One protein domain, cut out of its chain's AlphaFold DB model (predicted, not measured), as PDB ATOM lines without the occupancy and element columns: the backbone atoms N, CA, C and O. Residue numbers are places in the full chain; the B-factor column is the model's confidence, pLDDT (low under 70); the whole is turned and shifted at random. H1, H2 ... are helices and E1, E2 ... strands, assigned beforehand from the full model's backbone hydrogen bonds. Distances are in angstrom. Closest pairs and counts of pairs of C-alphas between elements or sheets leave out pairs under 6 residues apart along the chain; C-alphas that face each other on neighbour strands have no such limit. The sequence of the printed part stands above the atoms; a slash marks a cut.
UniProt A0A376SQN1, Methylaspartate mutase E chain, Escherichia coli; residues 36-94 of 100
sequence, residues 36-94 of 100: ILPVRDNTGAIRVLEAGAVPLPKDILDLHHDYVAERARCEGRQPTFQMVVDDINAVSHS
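AT A GLANCE: This is residues 36 to 94 of the 100 residues of the protein "Methylaspartate mutase E chain" of Escherichia coli (UniProt A0A376SQN1). A small two-stranded hairpin, E1 and E2, has the long helix H1 packed mainly on E2 and the helix H2 packed on E1, while residues 89 to 94, of which 89 to 92 belong to H2, stick out at one end. The printed part has 59 residues, in the order E1, E2, H1, H2, with an antiparallel sheet and a mixed class. It is compact, with a radius of gyration of the C-alphas of 11.4 A, yet elongated, spanning 35 by 21 by 17 A.

HOW THE PARTS SIT: E1, residues 37 to 40, and E2, residues 46 to 50, are an antiparallel hairpin at 140 degrees; N 39 and O 47 are 2.9 A apart, N 47 and O 39 2.7 A, both within hydrogen-bond range. H1, residues 58 to 75, has 10 pairs of C-alphas within 8 A of E2, the closest those of Arg 47 and His 64, 5.5 A. H2, residues 81 to 92, has 8 with E1, the closest those of Val 39 and Val 84, 5.2 A. H1 and H2 are apart. Every O i to N i+4 pair is within range in H1, 6 of 8 in H2.

IN THESE COORDINATES: E1 begins at C-alpha 37 (171.883, 242.984, 190.410). H1 is 25.5 A long and H2 18.3 A, ending at C-alpha 92 (189.657, 249.307, 184.140).

THE WHOLE: The farthest C-alphas, of Pro 57 and His 93, are 35.1 A apart. The printed part has no cut, no link is long, and no printed residue is under 70 in pLDDT.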
ATOM      1  N   ILE A  36     170.284 239.598 193.358       98.38
ATOM      2  CA  ILE A  36     170.343 241.061 193.345       98.38
ATOM      3  C   ILE A  36     171.401 241.534 192.340       98.38
ATOM      4  O   ILE A  36     172.569 241.142 192.405       98.38
ATOM      5  N   LEU A  37     170.998 242.407 191.418       98.38
ATOM      6  CA  LEU A  37     171.883 242.984 190.410       98.38
ATOM      7  C   LEU A  37     172.017 244.497 190.607       98.38
ATOM      8  O   LEU A  37     171.024 245.221 190.477       98.38
ATOM      9  N   PRO A  38     173.231 244.998 190.903       98.50
ATOM     10  CA  PRO A  38     173.490 246.423 190.994       98.50
ATOM     11  C   PRO A  38     173.797 247.012 189.612       98.50
ATOM     12  O   PRO A  38     174.414 246.363 188.772       98.50
ATOM     13  N   VAL A  39     173.440 248.273 189.396       98.75
ATOM     14  CA  VAL A  39     173.809 249.045 188.198       98.75
ATOM     15  C   VAL A  39     173.994 250.510 188.574       98.75
ATOM     16  O   VAL A  39     173.388 250.972 189.540       98.75
ATOM     17  N   ARG A  40     174.816 251.275 187.853       98.75
ATOM     18  CA  ARG A  40     174.902 252.723 188.080       98.75
ATOM     19  C   ARG A  40     173.749 253.472 187.418       98.75
ATOM     20  O   ARG A  40     173.341 253.137 186.306       98.75
ATOM     21  N   ASP A  41     173.265 254.524 188.067       98.75
ATOM     22  CA  ASP A  41     172.389 255.510 187.436       98.75
ATOM     23  C   ASP A  41     173.161 256.510 186.563       98.75
ATOM     24  O   ASP A  41     174.375 256.408 186.368       98.75
ATOM     25  N   ASN A  42     172.443 257.497 186.028       98.56
ATOM     26  CA  ASN A  42     172.991 258.477 185.097       98.56
ATOM     27  C   ASN A  42     174.073 259.380 185.722       98.56
ATOM     28  O   ASN A  42     174.920 259.917 185.006       98.56
ATOM     29  N   THR A  43     174.065 259.519 187.050       98.25
ATOM     30  CA  THR A  43     175.036 260.298 187.834       98.25
ATOM     31  C   THR A  43     176.161 259.440 188.416       98.25
ATOM     32  O   THR A  43     177.140 259.967 188.940       98.25
ATOM     33  N   GLY A  44     176.057 258.115 188.284       98.00
ATOM     34  CA  GLY A  44     177.059 257.151 188.724       98.00
ATOM     35  C   GLY A  44     176.780 256.503 190.080       98.00
ATOM     36  O   GLY A  44     177.598 255.688 190.521       98.00
ATOM     37  N   ALA A  45     175.656 256.811 190.736       98.62
ATOM     38  CA  ALA A  45     175.286 256.178 192.000       98.62
ATOM     39  C   ALA A  45     174.820 254.734 191.768       98.62
ATOM     40  O   ALA A  45     174.175 254.441 190.764       98.62
ATOM     41  N   ILE A  46     175.136 253.826 192.694       98.50
ATOM     42  CA  ILE A  46     174.707 252.425 192.600       98.50
ATOM     43  C   ILE A  46     173.208 252.330 192.911       98.50
ATOM     44  O   ILE A  46     172.735 252.845 193.925       98.50
ATOM     45  N   ARG A  47     172.472 251.644 192.038       98.69
ATOM     46  CA  ARG A  47     171.041 251.347 192.123       98.69
ATOM     47  C   ARG A  47     170.792 249.854 191.948       98.69
ATOM     48  O   ARG A  47     171.698 249.099 191.605       98.69
ATOM     49  N   VAL A  48     169.546 249.455 192.177       98.62
ATOM     50  CA  VAL A  48     169.065 248.085 191.999       98.62
ATOM     51  C   VAL A  48     168.434 247.963 190.615       98.62
ATOM     52  O   VAL A  48     167.441 248.628 190.332       98.62
ATOM     53  N   LEU A  49     169.020 247.127 189.759       98.38
ATOM     54  CA  LEU A  49     168.420 246.725 188.485       98.38
ATOM     55  C   LEU A  49     167.395 245.614 188.733       98.38
ATOM     56  O   LEU A  49     166.221 245.754 188.397       98.38
ATOM     57  N   GLU A  50     167.834 244.552 189.409       98.12
ATOM     58  CA  GLU A  50     166.999 243.430 189.836       98.12
ATOM     59  C   GLU A  50     167.152 243.231 191.343       98.12
ATOM     60  O   GLU A  50     168.270 243.200 191.853       98.12
ATOM     61  N   ALA A  51     166.035 243.117 192.066       98.12
ATOM     62  CA  ALA A  51     166.043 242.995 193.526       98.12
ATOM     63  C   ALA A  51     166.164 241.543 194.023       98.12
ATOM     64  O   ALA A  51     166.494 241.313 195.186       98.12
ATOM     65  N   GLY A  52     165.873 240.551 193.175       97.69
ATOM     66  CA  GLY A  52     165.749 239.164 193.617       97.69
ATOM     67  C   GLY A  52     164.690 239.021 194.719       97.69
ATOM     68  O   GLY A  52     163.543 239.421 194.531       97.69
ATOM     69  N   ALA A  53     165.080 238.446 195.861       98.06
ATOM     70  CA  ALA A  53     164.226 238.299 197.044       98.06
ATOM     71  C   ALA A  53     164.506 239.350 198.139       98.06
ATOM     72  O   ALA A  53     163.936 239.269 199.229       98.06
ATOM     73  N   VAL A  54     165.361 240.346 197.866       98.38
ATOM     74  CA  VAL A  54     165.650 241.419 198.823       98.38
ATOM     75  C   VAL A  54     164.378 242.256 199.027       98.38
ATOM     76  O   VAL A  54     163.834 242.780 198.052       98.38
ATOM     77  N   PRO A  55     163.876 242.393 200.270       97.50
ATOM     78  CA  PRO A  55     162.550 242.939 200.543       97.50
ATOM     79  C   PRO A  55     162.564 244.472 200.533       97.50
ATOM     80  O   PRO A  55     162.431 245.124 201.570       97.50
ATOM     81  N   LEU A  56     162.745 245.055 199.350       97.50
ATOM     82  CA  LEU A  56     162.595 246.491 199.145       97.50
ATOM     83  C   LEU A  56     161.107 246.845 199.008       97.50
ATOM     84  O   LEU A  56     160.397 246.192 198.237       97.50
ATOM     85  N   PRO A  57     160.623 247.883 199.714       98.25
ATOM     86  CA  PRO A  57     159.307 248.448 199.453       98.25
ATOM     87  C   PRO A  57     159.150 248.829 197.977       98.25
ATOM     88  O   PRO A  57     160.115 249.240 197.327       98.25
ATOM     89  N   LYS A  58     157.933 248.687 197.440       97.94
ATOM     90  CA  LYS A  58     157.676 248.902 196.010       97.94
ATOM     91  C   LYS A  58     158.073 250.311 195.560       97.94
ATOM     92  O   LYS A  58     158.719 250.451 194.533       97.94
ATOM     93  N   ASP A  59     157.720 251.328 196.334       98.56
ATOM     94  CA  ASP A  59     158.052 252.731 196.072       98.56
ATOM     95  C   ASP A  59     159.567 252.988 196.034       98.56
ATOM     96  O   ASP A  59     160.049 253.765 195.213       98.56
ATOM     97  N   ILE A  60     160.339 252.287 196.867       98.62
ATOM     98  CA  ILE A  60     161.804 252.347 196.839       98.62
ATOM     99  C   ILE A  60     162.365 251.652 195.594       98.62
ATOM    100  O   ILE A  60     163.283 252.179 194.963       98.62
ATOM    101  N   LEU A  61     161.828 250.491 195.212       98.50
ATOM    102  CA  LEU A  61     162.255 249.802 193.992       98.50
ATOM    103  C   LEU A  61     161.915 250.619 192.734       98.50
ATOM    104  O   LEU A  61     162.770 250.767 191.863       98.50
ATOM    105  N   ASP A  62     160.720 251.213 192.688       98.75
ATOM    106  CA  ASP A  62     160.295 252.120 191.619       98.75
ATOM    107  C   ASP A  62     161.261 253.316 191.511       98.75
ATOM    108  O   ASP A  62     161.727 253.634 190.419       98.75
ATOM    109  N   LEU A  63     161.665 253.913 192.641       98.81
ATOM    110  CA  LEU A  63     162.654 254.997 192.667       98.81
ATOM    111  C   LEU A  63     164.006 254.570 192.065       98.81
ATOM    112  O   LEU A  63     164.618 255.324 191.307       98.81
ATOM    113  N   HIS A  64     164.497 253.369 192.389       98.81
ATOM    114  CA  HIS A  64     165.711 252.835 191.763       98.81
ATOM    115  C   HIS A  64     165.542 252.688 190.246       98.81
ATOM    116  O   HIS A  64     166.440 253.076 189.493       98.81
ATOM    117  N   HIS A  65     164.398 252.164 189.804       98.69
ATOM    118  CA  HIS A  65     164.088 251.978 188.389       98.69
ATOM    119  C   HIS A  65     163.965 253.303 187.637       98.69
ATOM    120  O   HIS A  65     164.460 253.388 186.515       98.69
ATOM    121  N   ASP A  66     163.437 254.357 188.255       98.81
ATOM    122  CA  ASP A  66     163.356 255.692 187.653       98.81
ATOM    123  C   ASP A  66     164.743 256.292 187.370       98.81
ATOM    124  O   ASP A  66     164.994 256.800 186.270       98.81
ATOM    125  N   TYR A  67     165.682 256.172 188.316       98.88
ATOM    126  CA  TYR A  67     167.069 256.623 188.131       98.88
ATOM    127  C   TYR A  67     167.806 255.835 187.038       98.88
ATOM    128  O   TYR A  67     168.583 256.394 186.257       98.88
ATOM    129  N   VAL A  68     167.560 254.528 186.957       98.75
ATOM    130  CA  VAL A  68     168.130 253.672 185.910       98.75
ATOM    131  C   VAL A  68     167.499 253.986 184.548       98.75
ATOM    132  O   VAL A  68     168.204 254.057 183.539       98.75
ATOM    133  N   ALA A  69     166.194 254.259 184.507       98.69
ATOM    134  CA  ALA A  69     165.483 254.654 183.298       98.69
ATOM    135  C   ALA A  69     165.969 256.008 182.757       98.69
ATOM    136  O   ALA A  69     166.012 256.206 181.543       98.69
ATOM    137  N   GLU A  70     166.381 256.935 183.626       98.75
ATOM    138  CA  GLU A  70     167.039 258.174 183.203       98.75
ATOM    139  C   GLU A  70     168.334 257.892 182.435       98.75
ATOM    140  O   GLU A  70     168.506 258.393 181.322       98.75
ATOM    141  N   ARG A  71     169.203 257.025 182.972       98.69
ATOM    142  CA  ARG A  71     170.433 256.603 182.282       98.69
ATOM    143  C   ARG A  71     170.119 255.961 180.933       98.69
ATOM    144  O   ARG A  71     170.729 256.325 179.933       98.69
ATOM    145  N   ALA A  72     169.160 255.039 180.910       98.62
ATOM    146  CA  ALA A  72     168.720 254.342 179.706       98.62
ATOM    147  C   ALA A  72     168.266 255.316 178.604       98.62
ATOM    148  O   ALA A  72     168.698 255.198 177.455       98.62
ATOM    149  N   ARG A  73     167.467 256.335 178.961       98.62
ATOM    150  CA  ARG A  73     167.063 257.406 178.035       98.62
ATOM    151  C   ARG A  73     168.261 258.206 177.527       98.62
ATOM    152  O   ARG A  73     168.345 258.443 176.326       98.62
ATOM    153  N   CYS A  74     169.185 258.597 178.406       98.50
ATOM    154  CA  CYS A  74     170.389 259.339 178.017       98.50
ATOM    155  C   CYS A  74     171.318 258.539 177.090       98.50
ATOM    156  O   CYS A  74     171.945 259.122 176.213       98.50
ATOM    157  N   GLU A  75     171.407 257.220 177.269       98.38
ATOM    158  CA  GLU A  75     172.259 256.334 176.463       98.38
ATOM    159  C   GLU A  75     171.560 255.771 175.218       98.38
ATOM    160  O   GLU A  75     172.196 255.081 174.425       98.38
ATOM    161  N   GLY A  76     170.259 256.025 175.039       98.31
ATOM    162  CA  GLY A  76     169.495 255.516 173.898       98.31
ATOM    163  C   GLY A  76     169.380 253.988 173.856       98.31
ATOM    164  O   GLY A  76     169.275 253.413 172.773       98.31
ATOM    165  N   ARG A  77     169.405 253.312 175.014       98.00
ATOM    166  CA  ARG A  77     169.341 251.842 175.120       98.00
ATOM    167  C   ARG A  77     168.516 251.382 176.319       98.00
ATOM    168  O   ARG A  77     168.287 252.144 177.247       98.00
ATOM    169  N   GLN A  78     168.084 250.121 176.312       97.94
ATOM    170  CA  GLN A  78     167.319 249.532 177.417       97.94
ATOM    171  C   GLN A  78     168.205 249.230 178.640       97.94
ATOM    172  O   GLN A  78     169.367 248.846 178.463       97.94
ATOM    173  N   PRO A  79     167.670 249.343 179.871       97.19
ATOM    174  CA  PRO A  79     168.387 248.964 181.080       97.19
ATOM    175  C   PRO A  79     168.456 247.440 181.189       97.19
ATOM    176  O   PRO A  79     167.491 246.775 181.551       97.19
ATOM    177  N   THR A  80     169.602 246.879 180.820       97.62
ATOM    178  CA  THR A  80     169.825 245.429 180.764       97.62
ATOM    179  C   THR A  80     171.066 245.045 181.558       97.62
ATOM    180  O   THR A  80     171.871 245.906 181.920       97.62
ATOM    181  N   PHE A  81     171.272 243.740 181.760       97.69
ATOM    182  CA  PHE A  81     172.491 243.207 182.373       97.69
ATOM    183  C   PHE A  81     173.780 243.691 181.682       97.69
ATOM    184  O   PHE A  81     174.811 243.825 182.335       97.69
ATOM    185  N   GLN A  82     173.728 244.048 180.392       98.38
ATOM    186  CA  GLN A  82     174.882 244.623 179.700       98.38
ATOM    187  C   GLN A  82     175.388 245.912 180.372       98.38
ATOM    188  O   GLN A  82     176.594 246.091 180.475       98.38
ATOM    189  N   MET A  83     174.508 246.765 180.917       98.50
ATOM    190  CA  MET A  83     174.939 247.960 181.663       98.50
ATOM    191  C   MET A  83     175.771 247.604 182.902       98.50
ATOM    192  O   MET A  83     176.700 248.330 183.248       98.50
ATOM    193  N   VAL A  84     175.454 246.483 183.558       98.12
ATOM    194  CA  VAL A  84     176.198 245.977 184.721       98.12
ATOM    195  C   VAL A  84     177.602 245.548 184.300       98.12
ATOM    196  O   VAL A  84     178.583 245.924 184.938       98.12
ATOM    197  N   VAL A  85     177.705 244.807 183.192       97.94
ATOM    198  CA  VAL A  85     178.989 244.398 182.605       97.94
ATOM    199  C   VAL A  85     179.828 245.621 182.231       97.94
ATOM    200  O   VAL A  85     181.016 245.681 182.551       97.94
ATOM    201  N   ASP A  86     179.209 246.623 181.607       98.12
ATOM    202  CA  ASP A  86     179.894 247.852 181.213       98.12
ATOM    203  C   ASP A  86     180.407 248.627 182.434       98.12
ATOM    204  O   ASP A  86     181.525 249.135 182.405       98.12
ATOM    205  N   ASP A  87     179.639 248.696 183.527       98.06
ATOM    206  CA  ASP A  87     180.051 249.382 184.760       98.06
ATOM    207  C   ASP A  87     181.221 248.682 185.466       98.06
ATOM    208  O   ASP A  87     182.102 249.358 186.004       98.06
ATOM    209  N   ILE A  88     181.262 247.344 185.443       96.25
ATOM    210  CA  ILE A  88     182.403 246.565 185.952       96.25
ATOM    211  C   ILE A  88     183.656 246.872 185.121       96.25
ATOM    212  O   ILE A  88     184.728 247.126 185.674       96.25
ATOM    213  N   ASN A  89     183.518 246.912 183.795       96.75
ATOM    214  CA  ASN A  89     184.625 247.196 182.884       96.75
ATOM    215  C   ASN A  89     185.036 248.677 182.870       96.75
ATOM    216  O   ASN A  89     186.182 248.989 182.564       96.75
ATOM    217  N   ALA A  90     184.155 249.619 183.210       97.12
ATOM    218  CA  ALA A  90     184.457 251.051 183.163       97.12
ATOM    219  C   ALA A  90     185.661 251.428 184.041       97.12
ATOM    220  O   ALA A  90     186.491 252.253 183.647       97.12
ATOM    221  N   VAL A  91     185.800 250.776 185.201       92.50
ATOM    222  CA  VAL A  91     186.876 251.049 186.164       92.50
ATOM    223  C   VAL A  91     188.251 250.726 185.577       92.50
ATOM    224  O   VAL A  91     189.182 251.510 185.761       92.50
ATOM    225  N   SER A  92     188.386 249.638 184.806       94.19
ATOM    226  CA  SER A  92     189.657 249.307 184.140       94.19
ATOM    227  C   SER A  92     190.041 250.328 183.061       94.19
ATOM    228  O   SER A  92     191.219 250.468 182.738       94.19
ATOM    229  N   HIS A  93     189.074 251.113 182.582       94.81
ATOM    230  CA  HIS A  93     189.260 252.214 181.636       94.81
ATOM    231  C   HIS A  93     189.289 253.596 182.317       94.81
ATOM    232  O   HIS A  93     189.159 254.620 181.643       94.81
ATOM    233  N   SER A  94     189.456 253.658 183.647       95.44
ATOM    234  CA  SER A  94     189.448 254.908 184.432       95.44
ATOM    235  C   SER A  94     188.178 255.753 184.244       95.44
ATOM    236  O   SER A  94     188.211 256.985 184.288       95.44
TER     237      SER A  94